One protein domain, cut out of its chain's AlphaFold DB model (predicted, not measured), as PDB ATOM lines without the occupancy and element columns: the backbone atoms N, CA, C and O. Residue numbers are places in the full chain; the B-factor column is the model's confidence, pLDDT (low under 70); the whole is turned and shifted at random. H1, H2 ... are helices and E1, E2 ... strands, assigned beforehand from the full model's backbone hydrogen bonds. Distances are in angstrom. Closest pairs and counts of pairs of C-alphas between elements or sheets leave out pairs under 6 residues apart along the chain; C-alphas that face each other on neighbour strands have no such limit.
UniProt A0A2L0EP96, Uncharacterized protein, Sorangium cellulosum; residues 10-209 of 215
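This is residues 10 to 209 of the 215 residues of an uncharacterized protein of Sorangium cellulosum (UniProt A0A2L0EP96). Ten antiparallel strands form a closed barrel, with two short helices packed on the outside of its wall, H1 over E2 and E3, and H2 over E7. A long stretch with no named element, residues 89 to 124, keeps away from the middle, its C-alphas 12 to 26 A from the mean of all C-alphas. The printed part has 200 residues, with elements in the order E1 E2 E3 E4 H1 E5 E6 E7 E8 E9 H2 E10, and the class is mostly strand. Round the ring run E1 E2 E3 E5 E10 E8 E7 E6 E9 E4 and back to E1. The whole is compact, with a radius of gyration of the C-alphas of 16.2 A and spans of 45 by 35 by 31 A.

E1, residues 10 to 15, and E2, residues 21 to 30, form a hairpin, with N 11 and O 25 within hydrogen-bond range at 2.8 A. E2 and E3, residues 33 to 40, form another, with N 26 and O 37 at 2.8 A; E1 E2 E3 are a meander, each strand the antiparallel neighbour of the one before. E4, residues 48 to 51, is antiparallel to E1, with N 14 and O 49 at 2.9 A, completing a Greek key, a meander whose first strand neighbours the fourth. H1, residues 62 to 72, is on the barrel, outside it, at a height over the sheet of 10.0 A; it runs along the strands, at 19 degrees to E2 on the local plane, over E2 and only just over E3, on which 3 of its C-alphas fall. The closest C-alphas of E2 and H1 are those of Tyr 26 and Trp 65, 7.1 A apart. E5, residues 78 to 88, is antiparallel to E3, with N 36 and O 82 at 2.8 A. E6, residues 125 to 132, E7, residues 135 to 141, and E8, residues 151 to 156, make a second meander of two hairpins, with N 127 and O 139 at 2.8 A and N 140 and O 153 at 2.9 A. E9, residues 169 to 177, bends by 53 degrees at residue 172; it is antiparallel to E6, with N 128 and O 172 at 2.8 A, and to E4, with N 171 and O 48 at 2.8 A, and E6 E7 E8 E9 are a second Greek key. H2, residues 181 to 189, is on the barrel, outside it, over E7 at a height over the sheet of 8.4 A, and runs along the strands, at 5 degrees to E7 on the local plane; the closest C-alphas of the two are those of Phe 140 and Phe 184, 6.8 A apart. E10, residues 197 to 207, is antiparallel to E5, with N 83 and O 202 at 2.8 A, and to E8, with N 154 and O 199 at 2.9 A. H1 and H2 are apart; every O i to N i+4 pair is within hydrogen-bond range in H2, and 5 of 7 in H1.

E1 begins at C-alpha 10 (7.613, -28.843, 14.229), and E10 ends at C-alpha 207 (18.026, -45.444, 20.889). From first to last C-alpha E5 measures 30.3 A, E10 30.1 A and E2 26.7 A.

The two C-alphas farthest apart are those of Ser 18 and Gly 95, 47.0 A. The printed part has no cut. The links E5 to E6, 36 residues, and E8 to E9, 12 residues, are long. The mean pLDDT of the printed part is 87.9; residues 114 to 124 and 144 to 146 are under 70.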
ATOM      1  N   ALA A  10       7.102 -27.698  14.968       96.12
ATOM      2  CA  ALA A  10       7.613 -28.843  14.229       96.12
ATOM      3  C   ALA A  10       8.429 -28.420  12.997       96.12
ATOM      4  O   ALA A  10       8.118 -27.424  12.343       96.12
ATOM      5  N   VAL A  11       9.434 -29.221  12.653       95.69
ATOM      6  CA  VAL A  11      10.233 -29.127  11.426       95.69
ATOM      7  C   VAL A  11      10.475 -30.525  10.859       95.69
ATOM      8  O   VAL A  11      10.447 -31.517  11.593       95.69
ATOM      9  N   GLN A  12      10.725 -30.612   9.555       96.12
ATOM     10  CA  GLN A  12      11.030 -31.865   8.867       96.12
ATOM     11  C   GLN A  12      12.530 -31.997   8.606       96.12
ATOM     12  O   GLN A  12      13.179 -31.031   8.199       96.12
ATOM     13  N   ILE A  13      13.071 -33.202   8.802       95.25
ATOM     14  CA  ILE A  13      14.476 -33.526   8.553       95.25
ATOM     15  C   ILE A  13      14.566 -34.452   7.343       95.25
ATOM     16  O   ILE A  13      13.959 -35.525   7.312       95.25
ATOM     17  N   VAL A  14      15.329 -34.030   6.339       93.75
ATOM     18  CA  VAL A  14      15.440 -34.712   5.045       93.75
ATOM     19  C   VAL A  14      16.903 -35.014   4.746       93.75
ATOM     20  O   VAL A  14      17.772 -34.195   5.025       93.75
ATOM     21  N   ASN A  15      17.198 -36.183   4.182       90.12
ATOM     22  CA  ASN A  15      18.554 -36.500   3.736       90.12
ATOM     23  C   ASN A  15      18.945 -35.653   2.511       90.12
ATOM     24  O   ASN A  15      18.179 -35.558   1.555       90.12
ATOM     25  N   THR A  16      20.153 -35.083   2.518       80.81
ATOM     26  CA  THR A  16      20.626 -34.156   1.470       80.81
ATOM     27  C   THR A  16      20.798 -34.808   0.088       80.81
ATOM     28  O   THR A  16      20.800 -34.098  -0.911       80.81
ATOM     29  N   GLY A  17      20.949 -36.135   0.003       81.06
ATOM     30  CA  GLY A  17      21.162 -36.851  -1.261       81.06
ATOM     31  C   GLY A  17      19.917 -37.528  -1.833       81.06
ATOM     32  O   GLY A  17      19.769 -37.591  -3.050       81.06
ATOM     33  N   SER A  18      19.031 -38.049  -0.979       86.69
ATOM     34  CA  SER A  18      17.892 -38.867  -1.422       86.69
ATOM     35  C   SER A  18      16.532 -38.178  -1.346       86.69
ATOM     36  O   SER A  18      15.552 -38.773  -1.785       86.69
ATOM     37  N   GLU A  19      16.443 -36.977  -0.758       89.25
ATOM     38  CA  GLU A  19      15.170 -36.293  -0.463       89.25
ATOM     39  C   GLU A  19      14.225 -37.097   0.459       89.25
ATOM     40  O   GLU A  19      13.082 -36.714   0.710       89.25
ATOM     41  N   GLU A  20      14.713 -38.203   1.020       94.19
ATOM     42  CA  GLU A  20      13.972 -39.046   1.943       94.19
ATOM     43  C   GLU A  20      13.818 -38.347   3.296       94.19
ATOM     44  O   GLU A  20      14.784 -37.819   3.859       94.19
ATOM     45  N   VAL A  21      12.609 -38.397   3.854       95.62
ATOM     46  CA  VAL A  21      12.350 -37.945   5.222       95.62
ATOM     47  C   VAL A  21      13.024 -38.902   6.195       95.62
ATOM     48  O   VAL A  21      12.626 -40.060   6.326       95.62
ATOM     49  N   ILE A  22      14.016 -38.391   6.915       94.56
ATOM     50  CA  ILE A  22      14.780 -39.151   7.908       94.56
ATOM     51  C   ILE A  22      14.408 -38.786   9.338       94.56
ATOM     52  O   ILE A  22      14.995 -39.327  10.268       94.56
ATOM     53  N   GLY A  23      13.451 -37.881   9.530       96.19
ATOM     54  CA  GLY A  23      12.972 -37.536  10.853       96.19
ATOM     55  C   GLY A  23      12.204 -36.228  10.914       96.19
ATOM     56  O   GLY A  23      11.910 -35.588   9.900       96.19
ATOM     57  N   TYR A  24      11.920 -35.826  12.142       97.12
ATOM     58  CA  TYR A  24      11.251 -34.587  12.502       97.12
ATOM     59  C   TYR A  24      11.878 -34.029  13.775       97.12
ATOM     60  O   TYR A  24      12.445 -34.780  14.570       97.12
ATOM     61  N   ALA A  25      11.736 -32.730  14.004       96.56
ATOM     62  CA  ALA A  25      12.067 -32.142  15.293       96.56
ATOM     63  C   ALA A  25      10.990 -31.167  15.755       96.56
ATOM     64  O   ALA A  25      10.286 -30.583  14.937       96.56
ATOM     65  N   TYR A  26      10.874 -30.985  17.066       96.69
ATOM     66  CA  TYR A  26       9.946 -30.060  17.694       96.69
ATOM     67  C   TYR A  26      10.663 -29.150  18.677       96.69
ATOM     68  O   TYR A  26      11.346 -29.632  19.582       96.69
ATOM     69  N   THR A  27      10.471 -27.841  18.533       96.19
ATOM     70  CA  THR A  27      11.203 -26.838  19.314       96.19
ATOM     71  C   THR A  27      10.271 -25.927  20.098       96.19
ATOM     72  O   THR A  27       9.322 -25.370  19.545       96.19
ATOM     73  N   VAL A  28      10.596 -25.713  21.373       95.12
ATOM     74  CA  VAL A  28       9.974 -24.701  22.242       95.12
ATOM     75  C   VAL A  28      11.038 -23.788  22.838       95.12
ATOM     76  O   VAL A  28      12.209 -24.164  22.928       95.12
ATOM     77  N   GLU A  29      10.640 -22.593  23.266       94.12
ATOM     78  CA  GLU A  29      11.497 -21.754  24.107       94.12
ATOM     79  C   GLU A  29      11.714 -22.436  25.464       94.12
ATOM     80  O   GLU A  29      10.783 -23.012  26.032       94.12
ATOM     81  N   ASN A  30      12.945 -22.400  25.977       93.12
ATOM     82  CA  ASN A  30      13.268 -22.925  27.300       93.12
ATOM     83  C   ASN A  30      14.536 -22.271  27.864       93.12
ATOM     84  O   ASN A  30      15.603 -22.336  27.247       93.12
ATOM     85  N   GLY A  31      14.434 -21.679  29.057       90.31
ATOM     86  CA  GLY A  31      15.568 -21.052  29.740       90.31
ATOM     87  C   GLY A  31      16.248 -19.968  28.895       90.31
ATOM     88  O   GLY A  31      15.600 -19.029  28.440       90.31
ATOM     89  N   LEU A  32      17.562 -20.105  28.685       90.50
ATOM     90  CA  LEU A  32      18.377 -19.177  27.885       90.50
ATOM     91  C   LEU A  32      18.266 -19.403  26.370       90.50
ATOM     92  O   LEU A  32      18.961 -18.750  25.588       90.50
ATOM     93  N   GLY A  33      17.425 -20.336  25.932       94.19
ATOM     94  CA  GLY A  33      17.407 -20.752  24.546       94.19
ATOM     95  C   GLY A  33      16.218 -21.621  24.186       94.19
ATOM     96  O   GLY A  33      15.068 -21.190  24.283       94.19
ATOM     97  N   GLN A  34      16.503 -22.817  23.682       94.44
ATOM     98  CA  GLN A  34      15.506 -23.697  23.085       94.44
ATOM     99  C   GLN A  34      15.629 -25.117  23.616       94.44
ATOM    100  O   GLN A  34      16.728 -25.661  23.678       94.44
ATOM    101  N   LEU A  35      14.483 -25.734  23.899       94.56
ATOM    102  CA  LEU A  35      14.394 -27.175  24.091       94.56
ATOM    103  C   LEU A  35      13.824 -27.807  22.826       94.56
ATOM    104  O   LEU A  35      12.669 -27.575  22.455       94.56
ATOM    105  N   GLN A  36      14.646 -28.624  22.188       94.94
ATOM    106  CA  GLN A  36      14.337 -29.343  20.965       94.94
ATOM    107  C   GLN A  36      14.125 -30.828  21.273       94.94
ATOM    108  O   GLN A  36      14.726 -31.385  22.193       94.94
ATOM    109  N   ARG A  37      13.263 -31.470  20.496       95.50
ATOM    110  CA  ARG A  37      12.984 -32.907  20.538       95.50
ATOM    111  C   ARG A  37      13.074 -33.443  19.130       95.50
ATOM    112  O   ARG A  37      12.271 -33.041  18.300       95.50
ATOM    113  N   TRP A  38      14.020 -34.318  18.858       95.06
ATOM    114  CA  TRP A  38      14.233 -34.881  17.535       95.06
ATOM    115  C   TRP A  38      13.809 -36.338  17.530       95.06
ATOM    116  O   TRP A  38      14.189 -37.088  18.418       95.06
ATOM    117  N   LEU A  39      13.057 -36.734  16.513       95.69
ATOM    118  CA  LEU A  39      12.836 -38.123  16.142       95.69
ATOM    119  C   LEU A  39      13.551 -38.352  14.814       95.69
ATOM    120  O   LEU A  39      13.148 -37.781  13.804       95.69
ATOM    121  N   LEU A  40      14.591 -39.177  14.810       94.25
ATOM    122  CA  LEU A  40      15.359 -39.525  13.618       94.25
ATOM    123  C   LEU A  40      15.207 -41.019  13.339       94.25
ATOM    124  O   LEU A  40      15.428 -41.844  14.214       94.25
ATOM    125  N   TYR A  41      14.859 -41.387  12.114       93.81
ATOM    126  CA  TYR A  41      14.678 -42.784  11.703       93.81
ATOM    127  C   TYR A  41      15.993 -43.509  11.415       93.81
ATOM    128  O   TYR A  41      15.997 -44.720  11.222       93.81
ATOM    129  N   ARG A  42      17.094 -42.761  11.333       87.94
ATOM    130  CA  ARG A  42      18.460 -43.257  11.162       87.94
ATOM    131  C   ARG A  42      19.457 -42.170  11.554       87.94
ATOM    132  O   ARG A  42      19.076 -41.007  11.678       87.94
ATOM    133  N   ASP A  43      20.725 -42.543  11.679       86.31
ATOM    134  CA  ASP A  43      21.812 -41.580  11.835       86.31
ATOM    135  C   ASP A  43      21.932 -40.709  10.568       86.31
ATOM    136  O   ASP A  43      22.092 -41.250   9.467       86.31
ATOM    137  N   PRO A  44      21.814 -39.373  10.677       80.56
ATOM    138  CA  PRO A  44      21.918 -38.488   9.530       80.56
ATOM    139  C   PRO A  44      23.363 -38.285   9.048       80.56
ATOM    140  O   PRO A  44      23.544 -37.655   8.007       80.56
ATOM    141  N   GLN A  45      24.378 -38.747   9.791       79.94
ATOM    142  CA  GLN A  45      25.808 -38.600   9.481       79.94
ATOM    143  C   GLN A  45      26.209 -37.158   9.135       79.94
ATOM    144  O   GLN A  45      27.031 -36.907   8.254       79.94
ATOM    145  N   ASN A  46      25.585 -36.187   9.810       77.69
ATOM    146  CA  ASN A  46      25.752 -34.757   9.544       77.69
ATOM    147  C   ASN A  46      25.527 -34.366   8.068       77.69
ATOM    148  O   ASN A  46      26.164 -33.433   7.591       77.69
ATOM    149  N   ALA A  47      24.638 -35.067   7.353       82.69
ATOM    150  CA  ALA A  47      24.292 -34.832   5.950       82.69
ATOM    151  C   ALA A  47      22.766 -34.749   5.765       82.69
ATOM    152  O   ALA A  47      22.110 -35.664   5.253       82.69
ATOM    153  N   PHE A  48      22.181 -33.634   6.202       88.75
ATOM    154  CA  PHE A  48      20.731 -33.440   6.181       88.75
ATOM    155  C   PHE A  48      20.314 -31.985   5.958       88.75
ATOM    156  O   PHE A  48      21.099 -31.049   6.105       88.75
ATOM    157  N   VAL A  49      19.040 -31.802   5.627       90.06
ATOM    158  CA  VAL A  49      18.385 -30.511   5.443       90.06
ATOM    159  C   VAL A  49      17.226 -30.388   6.425       90.06
ATOM    160  O   VAL A  49      16.391 -31.287   6.531       90.06
ATOM    161  N   VAL A  50      17.151 -29.251   7.111       92.12
ATOM    162  CA  VAL A  50      16.001 -28.880   7.945       92.12
ATOM    163  C   VAL A  50      15.018 -28.058   7.115       92.12
ATOM    164  O   VAL A  50      15.384 -27.016   6.564       92.12
ATOM    165  N   ARG A  51      13.767 -28.512   7.044       92.19
ATOM    166  CA  ARG A  51      12.687 -27.930   6.234       92.19
ATOM    167  C   ARG A  51      11.461 -27.583   7.078       92.19
ATOM    168  O   ARG A  51      11.353 -28.049   8.216       92.19
ATOM    169  N   PRO A  52      10.526 -26.785   6.531       93.06
ATOM    170  CA  PRO A  52       9.210 -26.635   7.132       93.06
ATOM    171  C   PRO A  52       8.518 -27.971   7.401       93.06
ATOM    172  O   PRO A  52       8.805 -28.958   6.718       93.06
ATOM    173  N   PRO A  53       7.639 -28.029   8.417       94.06
ATOM    174  CA  PRO A  53       6.886 -29.239   8.698       94.06
ATOM    175  C   PRO A  53       5.968 -29.583   7.514       94.06
ATOM    176  O   PRO A  53       5.554 -28.686   6.774       94.06
ATOM    177  N   PRO A  54       5.604 -30.864   7.328       94.19
ATOM    178  CA  PRO A  54       4.515 -31.208   6.422       94.19
ATOM    179  C   PRO A  54       3.196 -30.579   6.914       94.19
ATOM    180  O   PRO A  54       3.054 -30.366   8.121       94.19
ATOM    181  N   PRO A  55       2.193 -30.366   6.038       94.81
ATOM    182  CA  PRO A  55       0.921 -29.738   6.421       94.81
ATOM    183  C   PRO A  55       0.216 -30.414   7.607       94.81
ATOM    184  O   PRO A  55      -0.410 -29.752   8.423       94.81
ATOM    185  N   SER A  56       0.361 -31.735   7.754       94.31
ATOM    186  CA  SER A  56      -0.215 -32.495   8.871       94.31
ATOM    187  C   SER A  56       0.405 -32.186  10.238       94.31
ATOM    188  O   SER A  56      -0.192 -32.529  11.256       94.31
ATOM    189  N   MET A  57       1.594 -31.576  10.263       95.50
ATOM    190  CA  MET A  57       2.333 -31.183  11.468       95.50
ATOM    191  C   MET A  57       2.399 -29.667  11.663       95.50
ATOM    192  O   MET A  57       3.005 -29.178  12.621       95.50
ATOM    193  N   GLU A  58       1.806 -28.906  10.748       93.94
ATOM    194  CA  GLU A  58       1.772 -27.459  10.853       93.94
ATOM    195  C   GLU A  58       0.948 -27.044  12.078       93.94
ATOM    196  O   GLU A  58      -0.153 -27.532  12.315       93.94
ATOM    197  N   GLY A  59       1.516 -26.162  12.901       92.81
ATOM    198  CA  GLY A  59       0.848 -25.674  14.108       92.81
ATOM    199  C   GLY A  59       0.796 -26.656  15.281       92.81
ATOM    200  O   GLY A  59       0.181 -26.312  16.288       92.81
ATOM    201  N   TRP A  60       1.451 -27.824  15.204       95.50
ATOM    202  CA  TRP A  60       1.523 -28.754  16.339       95.50
ATOM    203  C   TRP A  60       1.994 -28.061  17.626       95.50
ATOM    204  O   TRP A  60       2.981 -27.313  17.652       95.50
ATOM    205  N   SER A  61       1.292 -28.340  18.718       96.50
ATOM    206  CA  SER A  61       1.702 -28.011  20.079       96.50
ATOM    207  C   SER A  61       2.668 -29.064  20.638       96.50
ATOM    208  O   SER A  61       2.900 -30.116  20.037       96.50
ATOM    209  N   LEU A  62       3.227 -28.804  21.825       94.81
ATOM    210  CA  LEU A  62       4.045 -29.799  22.519       94.81
ATOM    211  C   LEU A  62       3.226 -31.056  22.848       94.81
ATOM    212  O   LEU A  62       3.745 -32.163  22.739       94.81
ATOM    213  N   ALA A  63       1.953 -30.890  23.212       94.94
ATOM    214  CA  ALA A  63       1.067 -32.011  23.494       94.94
ATOM    215  C   ALA A  63       0.823 -32.859  22.234       94.94
ATOM    216  O   ALA A  63       0.902 -34.086  22.304       94.94
ATOM    217  N   ASP A  64       0.621 -32.212  21.081       96.56
ATOM    218  CA  ASP A  64       0.456 -32.904  19.796       96.56
ATOM    219  C   ASP A  64       1.714 -33.689  19.430       96.56
ATOM    220  O   ASP A  64       1.625 -34.857  19.060       96.56
ATOM    221  N   TRP A  65       2.897 -33.092  19.616       95.50
ATOM    222  CA  TRP A  65       4.165 -33.792  19.421       95.50
ATOM    223  C   TRP A  65       4.280 -35.027  20.322       95.50
ATOM    224  O   TRP A  65       4.569 -36.121  19.840       95.50
ATOM    225  N   GLN A  66       4.014 -34.883  21.621       93.19
ATOM    226  CA  GLN A  66       4.128 -35.976  22.592       93.19
ATOM    227  C   GLN A  66       3.147 -37.123  22.330       93.19
ATOM    228  O   GLN A  66       3.479 -38.289  22.573       93.19
ATOM    229  N   ALA A  67       1.952 -36.812  21.827       92.31
ATOM    230  CA  ALA A  67       0.974 -37.811  21.415       92.31
ATOM    231  C   ALA A  67       1.355 -38.459  20.071       92.31
ATOM    232  O   ALA A  67       1.341 -39.685  19.945       92.31
ATOM    233  N   GLY A  68       1.730 -37.645  19.082       92.38
ATOM    234  CA  GLY A  68       1.970 -38.066  17.703       92.38
ATOM    235  C   GLY A  68       3.270 -38.838  17.503       92.38
ATOM    236  O   GLY A  68       3.300 -39.798  16.734       92.38
ATOM    237  N   VAL A  69       4.335 -38.492  18.230       91.38
ATOM    238  CA  VAL A  69       5.670 -39.100  18.074       91.38
ATOM    239  C   VAL A  69       5.665 -40.620  18.242       91.38
ATOM    240  O   VAL A  69       6.402 -41.317  17.550       91.38
ATOM    241  N   LYS A  70       4.793 -41.162  19.102       90.56
ATOM    242  CA  LYS A  70       4.660 -42.613  19.293       90.56
ATOM    243  C   LYS A  70       4.153 -43.310  18.031       90.56
ATOM    244  O   LYS A  70       4.610 -44.405  17.730       90.56
ATOM    245  N   GLY A  71       3.248 -42.669  17.288       92.69
ATOM    246  CA  GLY A  71       2.744 -43.170  16.006       92.69
ATOM    247  C   GLY A  71       3.722 -42.977  14.842       92.69
ATOM    248  O   GLY A  71       3.595 -43.648  13.824       92.69
ATOM    249  N   LEU A  72       4.704 -42.085  14.991       93.56
ATOM    250  CA  LEU A  72       5.786 -41.883  14.022       93.56
ATOM    251  C   LEU A  72       6.967 -42.836  14.248       93.56
ATOM    252  O   LEU A  72       7.835 -42.943  13.383       93.56
ATOM    253  N   TRP A  73       7.023 -43.498  15.405       93.00
ATOM    254  CA  TRP A  73       8.151 -44.329  15.801       93.00
ATOM    255  C   TRP A  73       8.395 -45.477  14.821       93.00
ATOM    256  O   TRP A  73       7.467 -46.173  14.407       93.00
ATOM    257  N   ARG A  74       9.667 -45.713  14.496       92.00
ATOM    258  CA  ARG A  74      10.117 -46.869  13.714       92.00
ATOM    259  C   ARG A  74      11.156 -47.655  14.517       92.00
ATOM    260  O   ARG A  74      11.926 -47.021  15.242       92.00
ATOM    261  N   PRO A  75      11.231 -48.989  14.385       88.31
ATOM    262  CA  PRO A  75      12.343 -49.756  14.945       88.31
ATOM    263  C   PRO A  75      13.696 -49.155  14.533       88.31
ATOM    264  O   PRO A  75      13.860 -48.765  13.377       88.31
ATOM    265  N   GLY A  76      14.634 -49.037  15.478       84.94
ATOM    266  CA  GLY A  76      15.938 -48.396  15.248       84.94
ATOM    267  C   GLY A  76      15.921 -46.860  15.176       84.94
ATOM    268  O   GLY A  76      16.911 -46.261  14.765       84.94
ATOM    269  N   SER A  77      14.816 -46.205  15.554       91.94
ATOM    270  CA  SER A  77      14.763 -44.738  15.620       91.94
ATOM    271  C   SER A  77      15.561 -44.193  16.805       91.94
ATOM    272  O   SER A  77      15.624 -44.789  17.881       91.94
ATOM    273  N   TYR A  78      16.092 -42.992  16.624       90.75
ATOM    274  CA  TYR A  78      16.710 -42.182  17.658       90.75
ATOM    275  C   TYR A  78      15.732 -41.111  18.116       90.75
ATOM    276  O   TYR A  78      15.127 -40.413  17.300       90.75
ATOM    277  N   TYR A  79      15.627 -40.939  19.426       92.50
ATOM    278  CA  TYR A  79      14.976 -39.788  20.022       92.50
ATOM    279  C   TYR A  79      15.987 -38.942  20.774       92.50
ATOM    280  O   TYR A  79      16.713 -39.466  21.614       92.50
ATOM    281  N   VAL A  80      16.036 -37.647  20.485       91.12
ATOM    282  CA  VAL A  80      17.006 -36.736  21.092       91.12
ATOM    283  C   VAL A  80      16.286 -35.575  21.746       91.12
ATOM    284  O   VAL A  80      15.610 -34.801  21.074       91.12
ATOM    285  N   TRP A  81      16.471 -35.400  23.047       93.19
ATOM    286  CA  TRP A  81      16.171 -34.127  23.698       93.19
ATOM    287  C   TRP A  81      17.419 -33.258  23.627       93.19
ATOM    288  O   TRP A  81      18.477 -33.716  24.031       93.19
ATOM    289  N   ALA A  82      17.322 -32.032  23.121       92.31
ATOM    290  CA  ALA A  82      18.456 -31.128  22.941       92.31
ATOM    291  C   ALA A  82      18.140 -29.751  23.533       92.31
ATOM    292  O   ALA A  82      17.272 -29.035  23.035       92.31
ATOM    293  N   GLN A  83      18.832 -29.384  24.610       94.38
ATOM    294  CA  GLN A  83      18.751 -28.064  25.224       94.38
ATOM    295  C   GLN A  83      19.864 -27.183  24.660       94.38
ATOM    296  O   GLN A  83      21.030 -27.374  24.989       94.38
ATOM    297  N   ALA A  84      19.495 -26.214  23.828       94.25
ATOM    298  CA  ALA A  84      20.397 -25.245  23.220       94.25
ATOM    299  C   ALA A  84      20.331 -23.916  23.971       94.25
ATOM    300  O   ALA A  84      19.370 -23.169  23.791       94.25
ATOM    301  N   ASP A  85      21.352 -23.591  24.760       95.31
ATOM    302  CA  ASP A  85      21.486 -22.282  25.405       95.31
ATOM    303  C   ASP A  85      22.157 -21.291  24.447       95.31
ATOM    304  O   ASP A  85      23.166 -21.614  23.816       95.31
ATOM    305  N   LEU A  86      21.586 -20.088  24.303       95.31
ATOM    306  CA  LEU A  86      21.977 -19.136  23.259       95.31
ATOM    307  C   LEU A  86      22.688 -17.901  23.825       95.31
ATOM    308  O   LEU A  86      22.152 -17.163  24.649       95.31
ATOM    309  N   TYR A  87      23.854 -17.603  23.262       95.88
ATOM    310  CA  TYR A  87      24.716 -16.475  23.605       95.88
ATOM    311  C   TYR A  87      24.891 -15.569  22.383       95.88
ATOM    312  O   TYR A  87      25.103 -16.037  21.268       95.88
ATOM    313  N   ARG A  88      24.786 -14.253  22.555       95.69
ATOM    314  CA  ARG A  88      24.878 -13.260  21.475       95.69
ATOM    315  C   ARG A  88      26.170 -12.479  21.587       95.69
ATOM    316  O   ARG A  88      26.650 -12.211  22.688       95.69
ATOM    317  N   HIS A  89      26.681 -12.050  20.440       96.69
ATOM    318  CA  HIS A  89      27.794 -11.116  20.410       96.69
ATOM    319  C   HIS A  89      27.466  -9.846  21.196       96.69
ATOM    320  O   HIS A  89      26.411  -9.242  21.011       96.69
ATOM    321  N   GLY A  90      28.390  -9.440  22.068       96.50
ATOM    322  CA  GLY A  90      28.237  -8.279  22.944       96.50
ATOM    323  C   GLY A  90      27.305  -8.505  24.140       96.50
ATOM    324  O   GLY A  90      27.131  -7.590  24.938       96.50
ATOM    325  N   GLY A  91      26.724  -9.700  24.298       95.50
ATOM    326  CA  GLY A  91      25.977 -10.064  25.499       95.50
ATOM    327  C   GLY A  91      26.904 -10.269  26.699       95.50
ATOM    328  O   GLY A  91      28.049 -10.695  26.541       95.50
ATOM    329  N   THR A  92      26.407  -9.972  27.901       95.25
ATOM    330  CA  THR A  92      27.136 -10.190  29.159       95.25
ATOM    331  C   THR A  92      26.616 -11.439  29.858       95.25
ATOM    332  O   THR A  92      25.446 -11.507  30.228       95.25
ATOM    333  N   TYR A  93      27.500 -12.412  30.070       93.25
ATOM    334  CA  TYR A  93      27.192 -13.716  30.649       93.25
ATOM    335  C   TYR A  93      28.176 -14.011  31.774       93.25
ATOM    336  O   TYR A  93      29.384 -13.912  31.575       93.25
ATOM    337  N   GLN A  94      27.661 -14.333  32.964       88.94
ATOM    338  CA  GLN A  94      28.480 -14.570  34.165       88.94
ATOM    339  C   GLN A  94      29.483 -13.425  34.442       88.94
ATOM    340  O   GLN A  94      30.630 -13.654  34.809       88.94
ATOM    341  N   GLY A  95      29.054 -12.177  34.222       91.00
ATOM    342  CA  GLY A  95      29.882 -10.984  34.433       91.00
ATOM    343  C   GLY A  95      30.902 -10.684  33.326       91.00
ATOM    344  O   GLY A  95      31.642  -9.714  33.449       91.00
ATOM    345  N   VAL A  96      30.936 -11.462  32.238       92.88
ATOM    346  CA  VAL A  96      31.858 -11.259  31.110       92.88
ATOM    347  C   VAL A  96      31.086 -10.883  29.851       92.88
ATOM    348  O   VAL A  96      30.168 -11.594  29.449       92.88
ATOM    349  N   THR A  97      31.471  -9.790  29.194       96.25
ATOM    350  CA  THR A  97      30.911  -9.389  27.894       96.25
ATOM    351  C   THR A  97      31.598 -10.132  26.752       96.25
ATOM    352  O   THR A  97      32.817 -10.084  26.604       96.25
ATOM    353  N   TRP A  98      30.817 -10.808  25.914       96.44
ATOM    354  CA  TRP A  98      31.320 -11.650  24.830       96.44
ATOM    355  C   TRP A  98      31.461 -10.861  23.525       96.44
ATOM    356  O   TRP A  98      30.741 -11.085  22.551       96.44
ATOM    357  N   THR A  99      32.410  -9.928  23.483       96.50
ATOM    358  CA  THR A  99      32.923  -9.358  22.216       96.50
ATOM    359  C   THR A  99      33.943 -10.280  21.543       96.50
ATOM    360  O   THR A  99      34.237 -10.147  20.362       96.50
ATOM    361  N   ARG A 100      34.436 -11.268  22.294       97.19
ATOM    362  CA  ARG A 100      35.165 -12.450  21.837       97.19
ATOM    363  C   ARG A 100      34.562 -13.662  22.540       97.19
ATOM    364  O   ARG A 100      34.158 -13.541  23.698       97.19
ATOM    365  N   LEU A 101      34.502 -14.816  21.878       96.88
ATOM    366  CA  LEU A 101      34.130 -16.056  22.557       96.88
ATOM    367  C   LEU A 101      35.194 -16.376  23.622       96.88
ATOM    368  O   LEU A 101      36.390 -16.346  23.295       96.88
ATOM    369  N   PRO A 102      34.801 -16.677  24.875       96.31
ATOM    370  CA  PRO A 102      35.735 -17.125  25.901       96.31
ATOM    371  C   PRO A 102      36.501 -18.373  25.462       96.31
ATOM    372  O   PRO A 102      36.024 -19.153  24.639       96.31
ATOM    373  N   SER A 103      37.677 -18.598  26.051       94.75
ATOM    374  CA  SER A 103      38.407 -19.856  25.871       94.75
ATOM    375  C   SER A 103      37.537 -21.052  26.265       94.75
ATOM    376  O   SER A 103      36.705 -20.931  27.160       94.75
ATOM    377  N   ALA A 104      37.791 -22.224  25.678       92.38
ATOM    378  CA  ALA A 104      37.014 -23.444  25.925       92.38
ATOM    379  C   ALA A 104      36.772 -23.747  27.421       92.38
ATOM    380  O   ALA A 104      35.661 -24.087  27.808       92.38
ATOM    381  N   SER A 105      37.781 -23.549  28.277       90.81
ATOM    382  CA  SER A 105      37.697 -23.758  29.735       90.81
ATOM    383  C   SER A 105      36.853 -22.731  30.503       90.81
ATOM    384  O   SER A 105      36.593 -22.922  31.687       90.81
ATOM    385  N   LYS A 106      36.469 -21.626  29.859       94.25
ATOM    386  CA  LYS A 106      35.675 -20.527  30.428       94.25
ATOM    387  C   LYS A 106      34.280 -20.433  29.811       94.25
ATOM    388  O   LYS A 106      33.537 -19.510  30.138       94.25
ATOM    389  N   LEU A 107      33.937 -21.335  28.894       94.56
ATOM    390  CA  LEU A 107      32.572 -21.425  28.399       94.56
ATOM    391  C   LEU A 107      31.660 -21.953  29.516       94.56
ATOM    392  O   LEU A 107      32.094 -22.789  30.312       94.56
ATOM    393  N   PRO A 108      30.399 -21.499  29.573       94.38
ATOM    394  CA  PRO A 108      29.397 -22.114  30.422       94.38
ATOM    395  C   PRO A 108      29.297 -23.616  30.118       94.38
ATOM    396  O   PRO A 108      29.436 -24.016  28.955       94.38
ATOM    397  N   PRO A 109      29.064 -24.456  31.136       90.94
ATOM    398  CA  PRO A 109      28.829 -25.871  30.902       90.94
ATOM    399  C   PRO A 109      27.532 -26.063  30.096       90.94
ATOM    400  O   PRO A 109      26.611 -25.254  30.227       90.94
ATOM    401  N   PRO A 110      27.429 -27.131  29.289       89.44
ATOM    402  CA  PRO A 110      26.186 -27.464  28.606       89.44
ATOM    403  C   PRO A 110      25.081 -27.819  29.606       89.44
ATOM    404  O   PRO A 110      25.312 -28.545  30.579       89.44
ATOM    405  N   THR A 111      23.866 -27.354  29.328       88.62
ATOM    406  CA  THR A 111      22.657 -27.775  30.042       88.62
ATOM    407  C   THR A 111      22.068 -29.005  29.357       88.62
ATOM    408  O   THR A 111      21.930 -29.021  28.138       88.62
ATOM    409  N   TYR A 112      21.685 -30.028  30.125       82.94
ATOM    410  CA  TYR A 112      21.074 -31.256  29.607       82.94
ATOM    411  C   TYR A 112      19.626 -31.395  30.059       82.94
ATOM    412  O   TYR A 112      19.281 -31.061  31.195       82.94
ATOM    413  N   TYR A 113      18.794 -31.973  29.199       72.44
ATOM    414  CA  TYR A 113      17.420 -32.330  29.524       72.44
ATOM    415  C   TYR A 113      17.018 -33.593  28.756       72.44
ATOM    416  O   TYR A 113      17.224 -33.587  27.549       72.44
ATOM    417  N   PRO A 114      16.411 -34.621  29.383       67.38
ATOM    418  CA  PRO A 114      16.445 -34.934  30.818       67.38
ATOM    419  C   PRO A 114      17.852 -35.397  31.246       67.38
ATOM    420  O   PRO A 114      18.613 -35.883  30.428       67.38
ATOM    421  N   SER A 115      18.229 -35.241  32.515       57.34
ATOM    422  CA  SER A 115      19.613 -35.421  32.999       57.34
ATOM    423  C   SER A 115      20.338 -36.685  32.489       57.34
ATOM    424  O   SER A 115      20.081 -37.784  32.981       57.34
ATOM    425  N   ALA A 116      21.291 -36.502  31.571       43.31
ATOM    426  CA  ALA A 116      22.413 -37.395  31.267       43.31
ATOM    427  C   ALA A 116      23.409 -36.668  30.324       43.31
ATOM    428  O   ALA A 116      22.954 -35.893  29.489       43.31
ATOM    429  N   PRO A 117      24.736 -36.894  30.440       37.34
ATOM    430  CA  PRO A 117      25.766 -36.529  29.440       37.34
ATOM    431  C   PRO A 117      26.331 -37.759  28.662       37.34
ATOM    432  O   PRO A 117      26.511 -38.794  29.309       37.34
ATOM    433  N   ARG A 118      26.600 -37.665  27.324       40.84
ATOM    434  CA  ARG A 118      27.070 -38.682  26.283       40.84
ATOM    435  C   ARG A 118      26.887 -38.469  24.690       40.84
ATOM    436  O   ARG A 118      26.089 -39.122  24.059       40.84
ATOM    437  N   GLN A 119      27.552 -37.597  23.915       52.38
ATOM    438  CA  GLN A 119      27.372 -37.527  22.412       52.38
ATOM    439  C   GLN A 119      27.983 -38.860  21.753       52.38
ATOM    440  O   GLN A 119      28.804 -39.418  22.449       52.38
ATOM    441  N   LEU A 120      27.624 -39.426  20.556       38.72
ATOM    442  CA  LEU A 120      28.297 -40.051  19.288       38.72
ATOM    443  C   LEU A 120      29.424 -39.473  18.337       38.72
ATOM    444  O   LEU A 120      29.135 -38.823  17.333       38.72
ATOM    445  N   ASP A 121      30.692 -39.598  18.634       38.75
ATOM    446  CA  ASP A 121      31.789 -39.433  17.655       38.75
ATOM    447  C   ASP A 121      32.032 -38.170  16.745       38.75
ATOM    448  O   ASP A 121      31.268 -37.833  15.832       38.75
ATOM    449  N   PRO A 122      33.209 -37.523  16.902       47.81
ATOM    450  CA  PRO A 122      33.772 -36.516  16.015       47.81
ATOM    451  C   PRO A 122      34.975 -37.060  15.216       47.81
ATOM    452  O   PRO A 122      36.042 -37.290  15.777       47.81
ATOM    453  N   ASP A 123      34.927 -37.015  13.884       57.34
ATOM    454  CA  ASP A 123      36.158 -37.077  13.065       57.34
ATOM    455  C   ASP A 123      36.997 -35.776  13.160       57.34
ATOM    456  O   ASP A 123      37.765 -35.427  12.260       57.34
ATOM    457  N   GLY A 124      36.812 -34.983  14.224       60.62
ATOM    458  CA  GLY A 124      37.486 -33.701  14.433       60.62
ATOM    459  C   GLY A 124      37.231 -32.689  13.312       60.62
ATOM    460  O   GLY A 124      38.052 -31.800  13.086       60.62
ATOM    461  N   ARG A 125      36.135 -32.829  12.558       74.50
ATOM    462  CA  ARG A 125      35.766 -31.913  11.471       74.50
ATOM    463  C   ARG A 125      34.717 -30.922  11.935       74.50
ATOM    464  O   ARG A 125      33.799 -31.262  12.675       74.50
ATOM    465  N   ILE A 126      34.854 -29.690  11.464       84.69
ATOM    466  CA  ILE A 126      33.835 -28.666  11.658       84.69
ATOM    467  C   ILE A 126      32.687 -28.965  10.700       84.69
ATOM    468  O   ILE A 126      32.891 -29.161   9.501       84.69
ATOM    469  N   ILE A 127      31.477 -28.978  11.236       86.44
ATOM    470  CA  ILE A 127      30.239 -29.091  10.478       86.44
ATOM    471  C   ILE A 127      29.889 -27.698   9.947       86.44
ATOM    472  O   ILE A 127      29.937 -26.708  10.675       86.44
ATOM    473  N   GLU A 128      29.548 -27.606   8.671       90.12
ATOM    474  CA  GLU A 128      29.044 -26.384   8.059       90.12
ATOM    475  C   GLU A 128      27.519 -26.344   8.116       90.12
ATOM    476  O   GLU A 128      26.835 -27.327   7.819       90.12
ATOM    477  N   VAL A 129      26.997 -25.170   8.465       89.44
ATOM    478  CA  VAL A 129      25.563 -24.880   8.541       89.44
ATOM    479  C   VAL A 129      25.250 -23.834   7.491       89.44
ATOM    480  O   VAL A 129      25.580 -22.661   7.659       89.44
ATOM    481  N   ARG A 130      24.639 -24.236   6.382       90.69
ATOM    482  CA  ARG A 130      24.450 -23.361   5.224       90.69
ATOM    483  C   ARG A 130      22.974 -23.120   4.961       90.69
ATOM    484  O   ARG A 130      22.252 -24.040   4.602       90.69
ATOM    485  N   GLN A 131      22.546 -21.869   5.084       88.31
ATOM    486  CA  GLN A 131      21.200 -21.435   4.679       88.31
ATOM    487  C   GLN A 131      21.232 -20.560   3.415       88.31
ATOM    488  O   GLN A 131      20.291 -20.538   2.629       88.31
ATOM    489  N   SER A 132      22.333 -19.838   3.190       86.50
ATOM    490  CA  SER A 132      22.597 -19.081   1.961       86.50
ATOM    491  C   SER A 132      24.100 -18.839   1.801       86.50
ATOM    492  O   SER A 132      24.884 -19.170   2.691       86.50
ATOM    493  N   LEU A 133      24.517 -18.194   0.705       80.75
ATOM    494  CA  LEU A 133      25.910 -17.757   0.523       80.75
ATOM    495  C   LEU A 133      26.393 -16.795   1.624       80.75
ATOM    496  O   LEU A 133      27.587 -16.741   1.895       80.75
ATOM    497  N   LYS A 134      25.478 -16.051   2.262       81.00
ATOM    498  CA  LYS A 134      25.787 -15.088   3.335       81.00
ATOM    499  C   LYS A 134      25.529 -15.639   4.742       81.00
ATOM    500  O   LYS A 134      25.862 -14.978   5.718       81.00
ATOM    501  N   ALA A 135      24.937 -16.827   4.856       86.00
ATOM    502  CA  ALA A 135      24.580 -17.461   6.122       86.00
ATOM    503  C   ALA A 135      25.277 -18.824   6.233       86.00
ATOM    504  O   ALA A 135      24.637 -19.871   6.101       86.00
ATOM    505  N   LEU A 136      26.598 -18.770   6.431       90.62
ATOM    506  CA  LEU A 136      27.449 -19.918   6.736       90.62
ATOM    507  C   LEU A 136      27.805 -19.914   8.226       90.62
ATOM    508  O   LEU A 136      28.598 -19.089   8.678       90.62
ATOM    509  N   GLY A 137      27.196 -20.824   8.973       92.94
ATOM    510  CA  GLY A 137      27.554 -21.139  10.347       92.94
ATOM    511  C   GLY A 137      28.518 -22.315  10.439       92.94
ATOM    512  O   GLY A 137      28.763 -23.027   9.461       92.94
ATOM    513  N   LEU A 138      29.045 -22.509  11.639       94.38
ATOM    514  CA  LEU A 138      29.960 -23.588  11.989       94.38
ATOM    515  C   LEU A 138      29.388 -24.347  13.179       94.38
ATOM    516  O   LEU A 138      28.845 -23.728  14.093       94.38
ATOM    517  N   ALA A 139      29.559 -25.657  13.205       91.44
ATOM    518  CA  ALA A 139      29.241 -26.469  14.360       91.44
ATOM    519  C   ALA A 139      30.362 -27.457  14.673       91.44
ATOM    520  O   ALA A 139      31.125 -27.872  13.799       91.44
ATOM    521  N   PHE A 140      30.475 -27.803  15.946       90.06
ATOM    522  CA  PHE A 140      31.432 -28.768  16.456       90.06
ATOM    523  C   PHE A 140      30.783 -29.594  17.553       90.06
ATOM    524  O   PHE A 140      30.002 -29.075  18.348       90.06
ATOM    525  N   SER A 141      31.120 -30.872  17.603       86.19
ATOM    526  CA  SER A 141      30.558 -31.826  18.546       86.19
ATOM    527  C   SER A 141      31.662 -32.472  19.379       86.19
ATOM    528  O   SER A 141      32.756 -32.752  18.890       86.19
ATOM    529  N   ILE A 142      31.385 -32.713  20.659       77.12
ATOM    530  CA  ILE A 142      32.225 -33.540  21.531       77.12
ATOM    531  C   ILE A 142      31.521 -34.876  21.718       77.12
ATOM    532  O   ILE A 142      30.776 -35.065  22.682       77.12
ATOM    533  N   ARG A 143      31.849 -35.815  20.822       72.56
ATOM    534  CA  ARG A 143      31.101 -37.041  20.517       72.56
ATOM    535  C   ARG A 143      29.921 -36.684  19.469       72.56
ATOM    536  O   ARG A 143      30.181 -35.802  18.668       72.56
ATOM    537  N   GLY A 144      28.665 -37.216  19.436       68.06
ATOM    538  CA  GLY A 144      27.349 -37.048  18.560       68.06
ATOM    539  C   GLY A 144      25.974 -37.844  18.953       68.06
ATOM    540  O   GLY A 144      25.549 -37.816  20.104       68.06
ATOM    541  N   LEU A 145      25.300 -38.658  18.092       69.69
ATOM    542  CA  LEU A 145      24.062 -39.523  18.271       69.69
ATOM    543  C   LEU A 145      23.923 -40.978  18.974       69.69
ATOM    544  O   LEU A 145      23.019 -41.115  19.788       69.69
ATOM    545  N   THR A 146      24.648 -42.092  18.702       67.19
ATOM    546  CA  THR A 146      24.594 -43.454  19.333       67.19
ATOM    547  C   THR A 146      25.104 -43.595  20.771       67.19
ATOM    548  O   THR A 146      24.782 -44.592  21.416       67.19
ATOM    549  N   ASP A 147      25.888 -42.674  21.317       71.19
ATOM    550  CA  ASP A 147      26.069 -42.615  22.772       71.19
ATOM    551  C   ASP A 147      24.834 -41.950  23.431       71.19
ATOM    552  O   ASP A 147      24.012 -41.338  22.763       71.19
ATOM    553  N   ALA A 148      24.672 -42.017  24.754       70.50
ATOM    554  CA  ALA A 148      23.442 -41.601  25.461       70.50
ATOM    555  C   ALA A 148      23.089 -40.082  25.642       70.50
ATOM    556  O   ALA A 148      22.076 -39.785  26.265       70.50
ATOM    557  N   SER A 149      23.892 -39.094  25.249       78.81
ATOM    558  CA  SER A 149      23.769 -37.609  25.464       78.81
ATOM    559  C   SER A 149      24.778 -36.551  24.875       78.81
ATOM    560  O   SER A 149      25.825 -36.197  25.403       78.81
ATOM    561  N   SER A 150      24.407 -35.801  23.860       83.00
ATOM    562  CA  SER A 150      25.277 -34.865  23.147       83.00
ATOM    563  C   SER A 150      25.801 -33.531  23.780       83.00
ATOM    564  O   SER A 150      25.193 -33.034  24.708       83.00
ATOM    565  N   VAL A 151      26.935 -32.939  23.347       87.44
ATOM    566  CA  VAL A 151      27.320 -31.496  23.450       87.44
ATOM    567  C   VAL A 151      27.749 -30.829  22.123       87.44
ATOM    568  O   VAL A 151      28.896 -30.899  21.675       87.44
ATOM    569  N   GLU A 152      26.863 -30.075  21.500       89.88
ATOM    570  CA  GLU A 152      27.164 -29.367  20.256       89.88
ATOM    571  C   GLU A 152      27.442 -27.886  20.515       89.88
ATOM    572  O   GLU A 152      26.784 -27.238  21.325       89.88
ATOM    573  N   TYR A 153      28.391 -27.328  19.779       93.38
ATOM    574  CA  TYR A 153      28.740 -25.918  19.808       93.38
ATOM    575  C   TYR A 153      28.484 -25.337  18.433       93.38
ATOM    576  O   TYR A 153      29.089 -25.785  17.463       93.38
ATOM    577  N   TRP A 154      27.615 -24.336  18.341       94.31
ATOM    578  CA  TRP A 154      27.181 -23.774  17.066       94.31
ATOM    579  C   TRP A 154      27.475 -22.283  17.012       94.31
ATOM    580  O   TRP A 154      26.979 -21.526  17.840       94.31
ATOM    581  N   LEU A 155      28.215 -21.844  16.002       96.00
ATOM    582  CA  LEU A 155      28.320 -20.448  15.611       96.00
ATOM    583  C   LEU A 155      27.377 -20.190  14.434       96.00
ATOM    584  O   LEU A 155      27.597 -20.691  13.333       96.00
ATOM    585  N   LEU A 156      26.358 -19.367  14.652       94.88
ATOM    586  CA  LEU A 156      25.398 -18.946  13.638       94.88
ATOM    587  C   LEU A 156      25.617 -17.459  13.306       94.88
ATOM    588  O   LEU A 156      25.613 -16.630  14.224       94.88
ATOM    589  N   PRO A 157      25.808 -17.096  12.023       94.00
ATOM    590  CA  PRO A 157      26.026 -15.709  11.621       94.00
ATOM    591  C   PRO A 157      24.741 -14.881  11.735       94.00
ATOM    592  O   PRO A 157      23.641 -15.426  11.779       94.00
ATOM    593  N   GLU A 158      24.860 -13.553  11.705       91.94
ATOM    594  CA  GLU A 158      23.719 -12.624  11.781       91.94
ATOM    595  C   GLU A 158      22.624 -12.909  10.740       91.94
ATOM    596  O   GLU A 158      21.428 -12.849  11.039       91.94
ATOM    597  N   ALA A 159      23.040 -13.234   9.513       90.56
ATOM    598  CA  ALA A 159      22.135 -13.510   8.405       90.56
ATOM    599  C   ALA A 159      21.375 -14.840   8.556       90.56
ATOM    600  O   ALA A 159      20.443 -15.087   7.790       90.56
ATOM    601  N   TYR A 160      21.764 -15.696   9.507       91.88
ATOM    602  CA  TYR A 160      21.080 -16.957   9.758       91.88
ATOM    603  C   TYR A 160      19.705 -16.714  10.385       91.88
ATOM    604  O   TYR A 160      19.549 -15.992  11.375       91.88
ATOM    605  N   GLN A 161      18.698 -17.366   9.820       90.94
ATOM    606  CA  GLN A 161      17.350 -17.423  10.358       90.94
ATOM    607  C   GLN A 161      17.052 -18.842  10.848       90.94
ATOM    608  O   GLN A 161      17.466 -19.795  10.187       90.94
ATOM    609  N   PRO A 162      16.303 -19.007  11.953       86.94
ATOM    610  CA  PRO A 162      15.977 -20.332  12.468       86.94
ATOM    611  C   PRO A 162      15.314 -21.212  11.398       86.94
ATOM    612  O   PRO A 162      14.322 -20.815  10.773       86.94
ATOM    613  N   ALA A 163      15.878 -22.396  11.162       83.06
ATOM    614  CA  ALA A 163      15.425 -23.278  10.091       83.06
ATOM    615  C   ALA A 163      14.021 -23.845  10.371       83.06
ATOM    616  O   ALA A 163      13.654 -24.066  11.523       83.06
ATOM    617  N   GLY A 164      13.232 -24.080   9.318       78.44
ATOM    618  CA  GLY A 164      11.881 -24.651   9.412       78.44
ATOM    619  C   GLY A 164      10.729 -23.669   9.180       78.44
ATOM    620  O   GLY A 164       9.637 -24.081   8.821       78.44
ATOM    621  N   ARG A 165      10.949 -22.359   9.306       77.25
ATOM    622  CA  ARG A 165      10.006 -21.344   8.777       77.25
ATOM    623  C   ARG A 165      10.653 -20.395   7.776       77.25
ATOM    624  O   ARG A 165       9.966 -19.806   6.952       77.25
ATOM    625  N   ALA A 166      11.970 -20.254   7.864       82.81
ATOM    626  CA  ALA A 166      12.782 -19.535   6.900       82.81
ATOM    627  C   ALA A 166      13.288 -20.477   5.791       82.81
ATOM    628  O   ALA A 166      12.803 -21.600   5.631       82.81
ATOM    629  N   ALA A 167      14.296 -20.022   5.045       83.94
ATOM    630  CA  ALA A 167      15.005 -20.859   4.087       83.94
ATOM    631  C   ALA A 167      15.545 -22.143   4.761       83.94
ATOM    632  O   ALA A 167      15.977 -22.088   5.920       83.94
ATOM    633  N   PRO A 168      15.544 -23.288   4.059       86.06
ATOM    634  CA  PRO A 168      16.134 -24.514   4.575       86.06
ATOM    635  C   PRO A 168      17.593 -24.316   4.989       86.06
ATOM    636  O   PRO A 168      18.332 -23.566   4.352       86.06
ATOM    637  N   ALA A 169      18.009 -25.004   6.049       86.88
ATOM    638  CA  ALA A 169      19.412 -25.069   6.438       86.88
ATOM    639  C   ALA A 169      19.965 -26.451   6.094       86.88
ATOM    640  O   ALA A 169      19.422 -27.464   6.537       86.88
ATOM    641  N   THR A 170      21.042 -26.474   5.319       88.19
ATOM    642  CA  THR A 170      21.817 -27.676   5.016       88.19
ATOM    643  C   THR A 170      22.916 -27.839   6.053       88.19
ATOM    644  O   THR A 170      23.686 -26.908   6.301       88.19
ATOM    645  N   ILE A 171      22.992 -29.033   6.628       85.56
ATOM    646  CA  ILE A 171      24.043 -29.477   7.535       85.56
ATOM    647  C   ILE A 171      24.926 -30.457   6.767       85.56
ATOM    648  O   ILE A 171      24.422 -31.413   6.170       85.56
ATOM    649  N   SER A 172      26.228 -30.183   6.741       84.12
ATOM    650  CA  SER A 172      27.217 -30.987   6.019       84.12
ATOM    651  C   SER A 172      28.564 -30.964   6.728       84.12
ATOM    652  O   SER A 172      28.961 -29.927   7.254       84.12
ATOM    653  N   VAL A 173      29.318 -32.059   6.676       83.06
ATOM    654  CA  VAL A 173      30.720 -32.065   7.120       83.06
ATOM    655  C   VAL A 173      31.534 -31.088   6.264       83.06
ATOM    656  O   VAL A 173      31.579 -31.211   5.040       83.06
ATOM    657  N   GLY A 174      32.162 -30.103   6.905       81.19
ATOM    658  CA  GLY A 174      32.972 -29.087   6.242       81.19
ATOM    659  C   GLY A 174      34.392 -29.551   5.924       81.19
ATOM    660  O   GLY A 174      34.853 -30.610   6.356       81.19
ATOM    661  N   ALA A 175      35.121 -28.708   5.189       83.12
ATOM    662  CA  ALA A 175      36.531 -28.945   4.872       83.12
ATOM    663  C   ALA A 175      37.482 -28.606   6.038       83.12
ATOM    664  O   ALA A 175      38.629 -29.053   6.058       83.12
ATOM    665  N   ARG A 176      37.030 -27.791   7.002       86.88
ATOM    666  CA  ARG A 176      37.846 -27.352   8.143       86.88
ATOM    667  C   ARG A 176      37.897 -28.428   9.224       86.88
ATOM    668  O   ARG A 176      36.905 -29.105   9.486       86.88
ATOM    669  N   GLN A 177      39.033 -28.515   9.905       84.50
ATOM    670  CA  GLN A 177      39.223 -29.397  11.052       84.50
ATOM    671  C   GLN A 177      39.339 -28.600  12.351       84.50
ATOM    672  O   GLN A 177      39.918 -27.516  12.388       84.50
ATOM    673  N   ALA A 178      38.801 -29.175  13.415       85.00
ATOM    674  CA  ALA A 178      39.024 -28.804  14.796       85.00
ATOM    675  C   ALA A 178      39.141 -30.099  15.608       85.00
ATOM    676  O   ALA A 178      38.151 -30.766  15.880       85.00
ATOM    677  N   SER A 179      40.356 -30.462  16.012       83.00
ATOM    678  CA  SER A 179      40.607 -31.673  16.810       83.00
ATOM    679  C   SER A 179      40.201 -31.535  18.282       83.00
ATOM    680  O   SER A 179      40.307 -32.482  19.055       83.00
ATOM    681  N   SER A 180      39.768 -30.344  18.701       88.31
ATOM    682  CA  SER A 180      39.341 -30.052  20.066       88.31
ATOM    683  C   SER A 180      38.387 -28.861  20.097       88.31
ATOM    684  O   SER A 180      38.368 -28.040  19.177       88.31
ATOM    685  N   LEU A 181      37.663 -28.707  21.210       90.88
ATOM    686  CA  LEU A 181      36.845 -27.518  21.451       90.88
ATOM    687  C   LEU A 181      37.682 -26.234  21.429       90.88
ATOM    688  O   LEU A 181      37.231 -25.227  20.901       90.88
ATOM    689  N   ALA A 182      38.907 -26.258  21.963       92.81
ATOM    690  CA  ALA A 182      39.792 -25.096  21.920       92.81
ATOM    691  C   ALA A 182      40.093 -24.677  20.472       92.81
ATOM    692  O   ALA A 182      39.879 -23.520  20.118       92.81
ATOM    693  N   ALA A 183      40.467 -25.637  19.619       92.38
ATOM    694  CA  ALA A 183      40.699 -25.386  18.198       92.38
ATOM    695  C   ALA A 183      39.432 -24.882  17.485       92.38
ATOM    696  O   ALA A 183      39.504 -23.961  16.672       92.38
ATOM    697  N   PHE A 184      38.258 -25.432  17.814       94.44
ATOM    698  CA  PHE A 184      36.995 -24.941  17.267       94.44
ATOM    699  C   PHE A 184      36.717 -23.493  17.675       94.44
ATOM    700  O   PHE A 184      36.343 -22.691  16.826       94.44
ATOM    701  N   ILE A 185      36.923 -23.135  18.945       96.06
ATOM    702  CA  ILE A 185      36.719 -21.768  19.441       96.06
ATOM    703  C   ILE A 185      37.672 -20.776  18.775       96.06
ATOM    704  O   ILE A 185      37.264 -19.650  18.480       96.06
ATOM    705  N   ASP A 186      38.907 -21.182  18.483       94.94
ATOM    706  CA  ASP A 186      39.843 -20.352  17.724       94.94
ATOM    707  C   ASP A 186      39.348 -20.101  16.295       94.94
ATOM    708  O   ASP A 186      39.379 -18.961  15.830       94.94
ATOM    709  N   VAL A 187      38.817 -21.126  15.618       94.69
ATOM    710  CA  VAL A 187      38.201 -20.966  14.288       94.69
ATOM    711  C   VAL A 187      36.925 -20.123  14.363       94.69
ATOM    712  O   VAL A 187      36.735 -19.219  13.552       94.69
ATOM    713  N   ALA A 188      36.055 -20.374  15.342       95.62
ATOM    714  CA  ALA A 188      34.793 -19.661  15.519       95.62
ATOM    715  C   ALA A 188      35.019 -18.166  15.798       95.62
ATOM    716  O   ALA A 188      34.326 -17.319  15.234       95.62
ATOM    717  N   ASN A 189      36.033 -17.817  16.596       97.06
ATOM    718  CA  ASN A 189      36.392 -16.426  16.873       97.06
ATOM    719  C   ASN A 189      36.807 -15.636  15.621       97.06
ATOM    720  O   ASN A 189      36.651 -14.419  15.615       97.06
ATOM    721  N   GLN A 190      37.271 -16.288  14.547       95.62
ATOM    722  CA  GLN A 190      37.578 -15.612  13.275       95.62
ATOM    723  C   GLN A 190      36.321 -15.084  12.568       95.62
ATOM    724  O   GLN A 190      36.416 -14.254  11.668       95.62
ATOM    725  N   SER A 191      35.144 -15.592  12.935       94.25
ATOM    726  CA  SER A 191      33.850 -15.200  12.366       94.25
ATOM    727  C   SER A 191      32.882 -14.652  13.422       94.25
ATOM    728  O   SER A 191      31.742 -14.333  13.097       94.25
ATOM    729  N   TRP A 192      33.316 -14.531  14.681       97.00
ATOM    730  CA  TRP A 192      32.515 -13.958  15.757       97.00
ATOM    731  C   TRP A 192      32.445 -12.440  15.617       97.00
ATOM    732  O   TRP A 192      33.446 -11.745  15.760       97.00
ATOM    733  N   ALA A 193      31.251 -11.930  15.332       96.44
ATOM    734  CA  ALA A 193      31.015 -10.521  15.038       96.44
ATOM    735  C   ALA A 193      29.618 -10.089  15.522       96.44
ATOM    736  O   ALA A 193      28.797 -10.955  15.857       96.44
ATOM    737  N   PRO A 194      29.308  -8.777  15.560       96.25
ATOM    738  CA  PRO A 194      27.964  -8.293  15.864       96.25
ATOM    739  C   PRO A 194      26.876  -9.042  15.085       96.25
ATOM    740  O   PRO A 194      27.057  -9.409  13.929       96.25
ATOM    741  N   GLY A 195      25.762  -9.333  15.761       92.81
ATOM    742  CA  GLY A 195      24.653 -10.115  15.207       92.81
ATOM    743  C   GLY A 195      24.844 -11.639  15.243       92.81
ATOM    744  O   GLY A 195      23.855 -12.368  15.152       92.81
ATOM    745  N   CYS A 196      26.066 -12.144  15.453       95.69
ATOM    746  CA  CYS A 196      26.305 -13.581  15.595       95.69
ATOM    747  C   CYS A 196      25.700 -14.155  16.880       95.69
ATOM    748  O   CYS A 196      25.492 -13.475  17.893       95.69
ATOM    749  N   THR A 197      25.451 -15.460  16.826       96.25
ATOM    750  CA  THR A 197      24.926 -16.260  17.934       96.25
ATOM    751  C   THR A 197      25.790 -17.480  18.128       96.25
ATOM    752  O   THR A 197      26.066 -18.196  17.172       96.25
ATOM    753  N   PHE A 198      26.197 -17.718  19.361       96.81
ATOM    754  CA  PHE A 198      26.855 -18.935  19.774       96.81
ATOM    755  C   PHE A 198      25.870 -19.759  20.592       96.81
ATOM    756  O   PHE A 198      25.238 -19.222  21.499       96.81
ATOM    757  N   ALA A 199      25.704 -21.031  20.274       95.81
ATOM    758  CA  ALA A 199      24.837 -21.924  21.020       95.81
ATOM    759  C   ALA A 199      25.643 -23.084  21.589       95.81
ATOM    760  O   ALA A 199      26.491 -23.644  20.895       95.81
ATOM    761  N   ILE A 200      25.348 -23.433  22.837       95.19
ATOM    762  CA  ILE A 200      25.862 -24.631  23.497       95.19
ATOM    763  C   ILE A 200      24.663 -25.551  23.698       95.19
ATOM    764  O   ILE A 200      23.749 -25.220  24.454       95.19
ATOM    765  N   THR A 201      24.648 -26.673  22.990       92.94
ATOM    766  CA  THR A 201      23.536 -27.619  22.986       92.94
ATOM    767  C   THR A 201      23.918 -28.881  23.734       92.94
ATOM    768  O   THR A 201      24.715 -29.659  23.227       92.94
ATOM    769  N   GLY A 202      23.343 -29.121  24.910       91.25
ATOM    770  CA  GLY A 202      23.414 -30.429  25.557       91.25
ATOM    771  C   GLY A 202      22.253 -31.304  25.094       91.25
ATOM    772  O   GLY A 202      21.097 -30.912  25.256       91.25
ATOM    773  N   CYS A 203      22.520 -32.484  24.540       88.56
ATOM    774  CA  CYS A 203      21.482 -33.423  24.131       88.56
ATOM    775  C   CYS A 203      21.505 -34.719  24.935       88.56
ATOM    776  O   CYS A 203      22.474 -35.010  25.619       88.56
ATOM    777  N   VAL A 204      20.420 -35.484  24.879       88.31
ATOM    778  CA  VAL A 204      20.196 -36.778  25.537       88.31
ATOM    779  C   VAL A 204      19.546 -37.686  24.518       88.31
ATOM    780  O   VAL A 204      18.524 -37.317  23.947       88.31
ATOM    781  N   ASN A 205      20.144 -38.851  24.285       82.88
ATOM    782  CA  ASN A 205      19.772 -39.740  23.194       82.88
ATOM    783  C   ASN A 205      19.105 -40.997  23.754       82.88
ATOM    784  O   ASN A 205      19.603 -41.633  24.684       82.88
ATOM    785  N   HIS A 206      17.993 -41.377  23.146       86.19
ATOM    786  CA  HIS A 206      17.298 -42.632  23.373       86.19
ATOM    787  C   HIS A 206      17.272 -43.404  22.058       86.19
ATOM    788  O   HIS A 206      16.664 -42.965  21.085       86.19
ATOM    789  N   HIS A 207      17.945 -44.551  22.039       83.56
ATOM    790  CA  HIS A 207      18.026 -45.444  20.889       83.56
ATOM    791  C   HIS A 207      17.600 -46.844  21.337       83.56
ATOM    792  O   HIS A 207      18.390 -47.602  21.897       83.56
ATOM    793  N   GLN A 208      16.309 -47.133  21.194       78.69
ATOM    794  CA  GLN A 208      15.692 -48.411  21.552       78.69
ATOM    795  C   GLN A 208      14.583 -48.740  20.547       78.69
ATOM    796  O   GLN A 208      14.154 -47.880  19.783       78.69
ATOM    797  N   ASP A 209      14.063 -49.965  20.577       83.94
ATOM    798  CA  ASP A 209      12.998 -50.383  19.654       83.94
ATOM    799  C   ASP A 209      11.648 -49.704  19.923       83.94
ATOM    800  O   ASP A 209      10.805 -49.631  19.029       83.94
TER     801      ASP A 209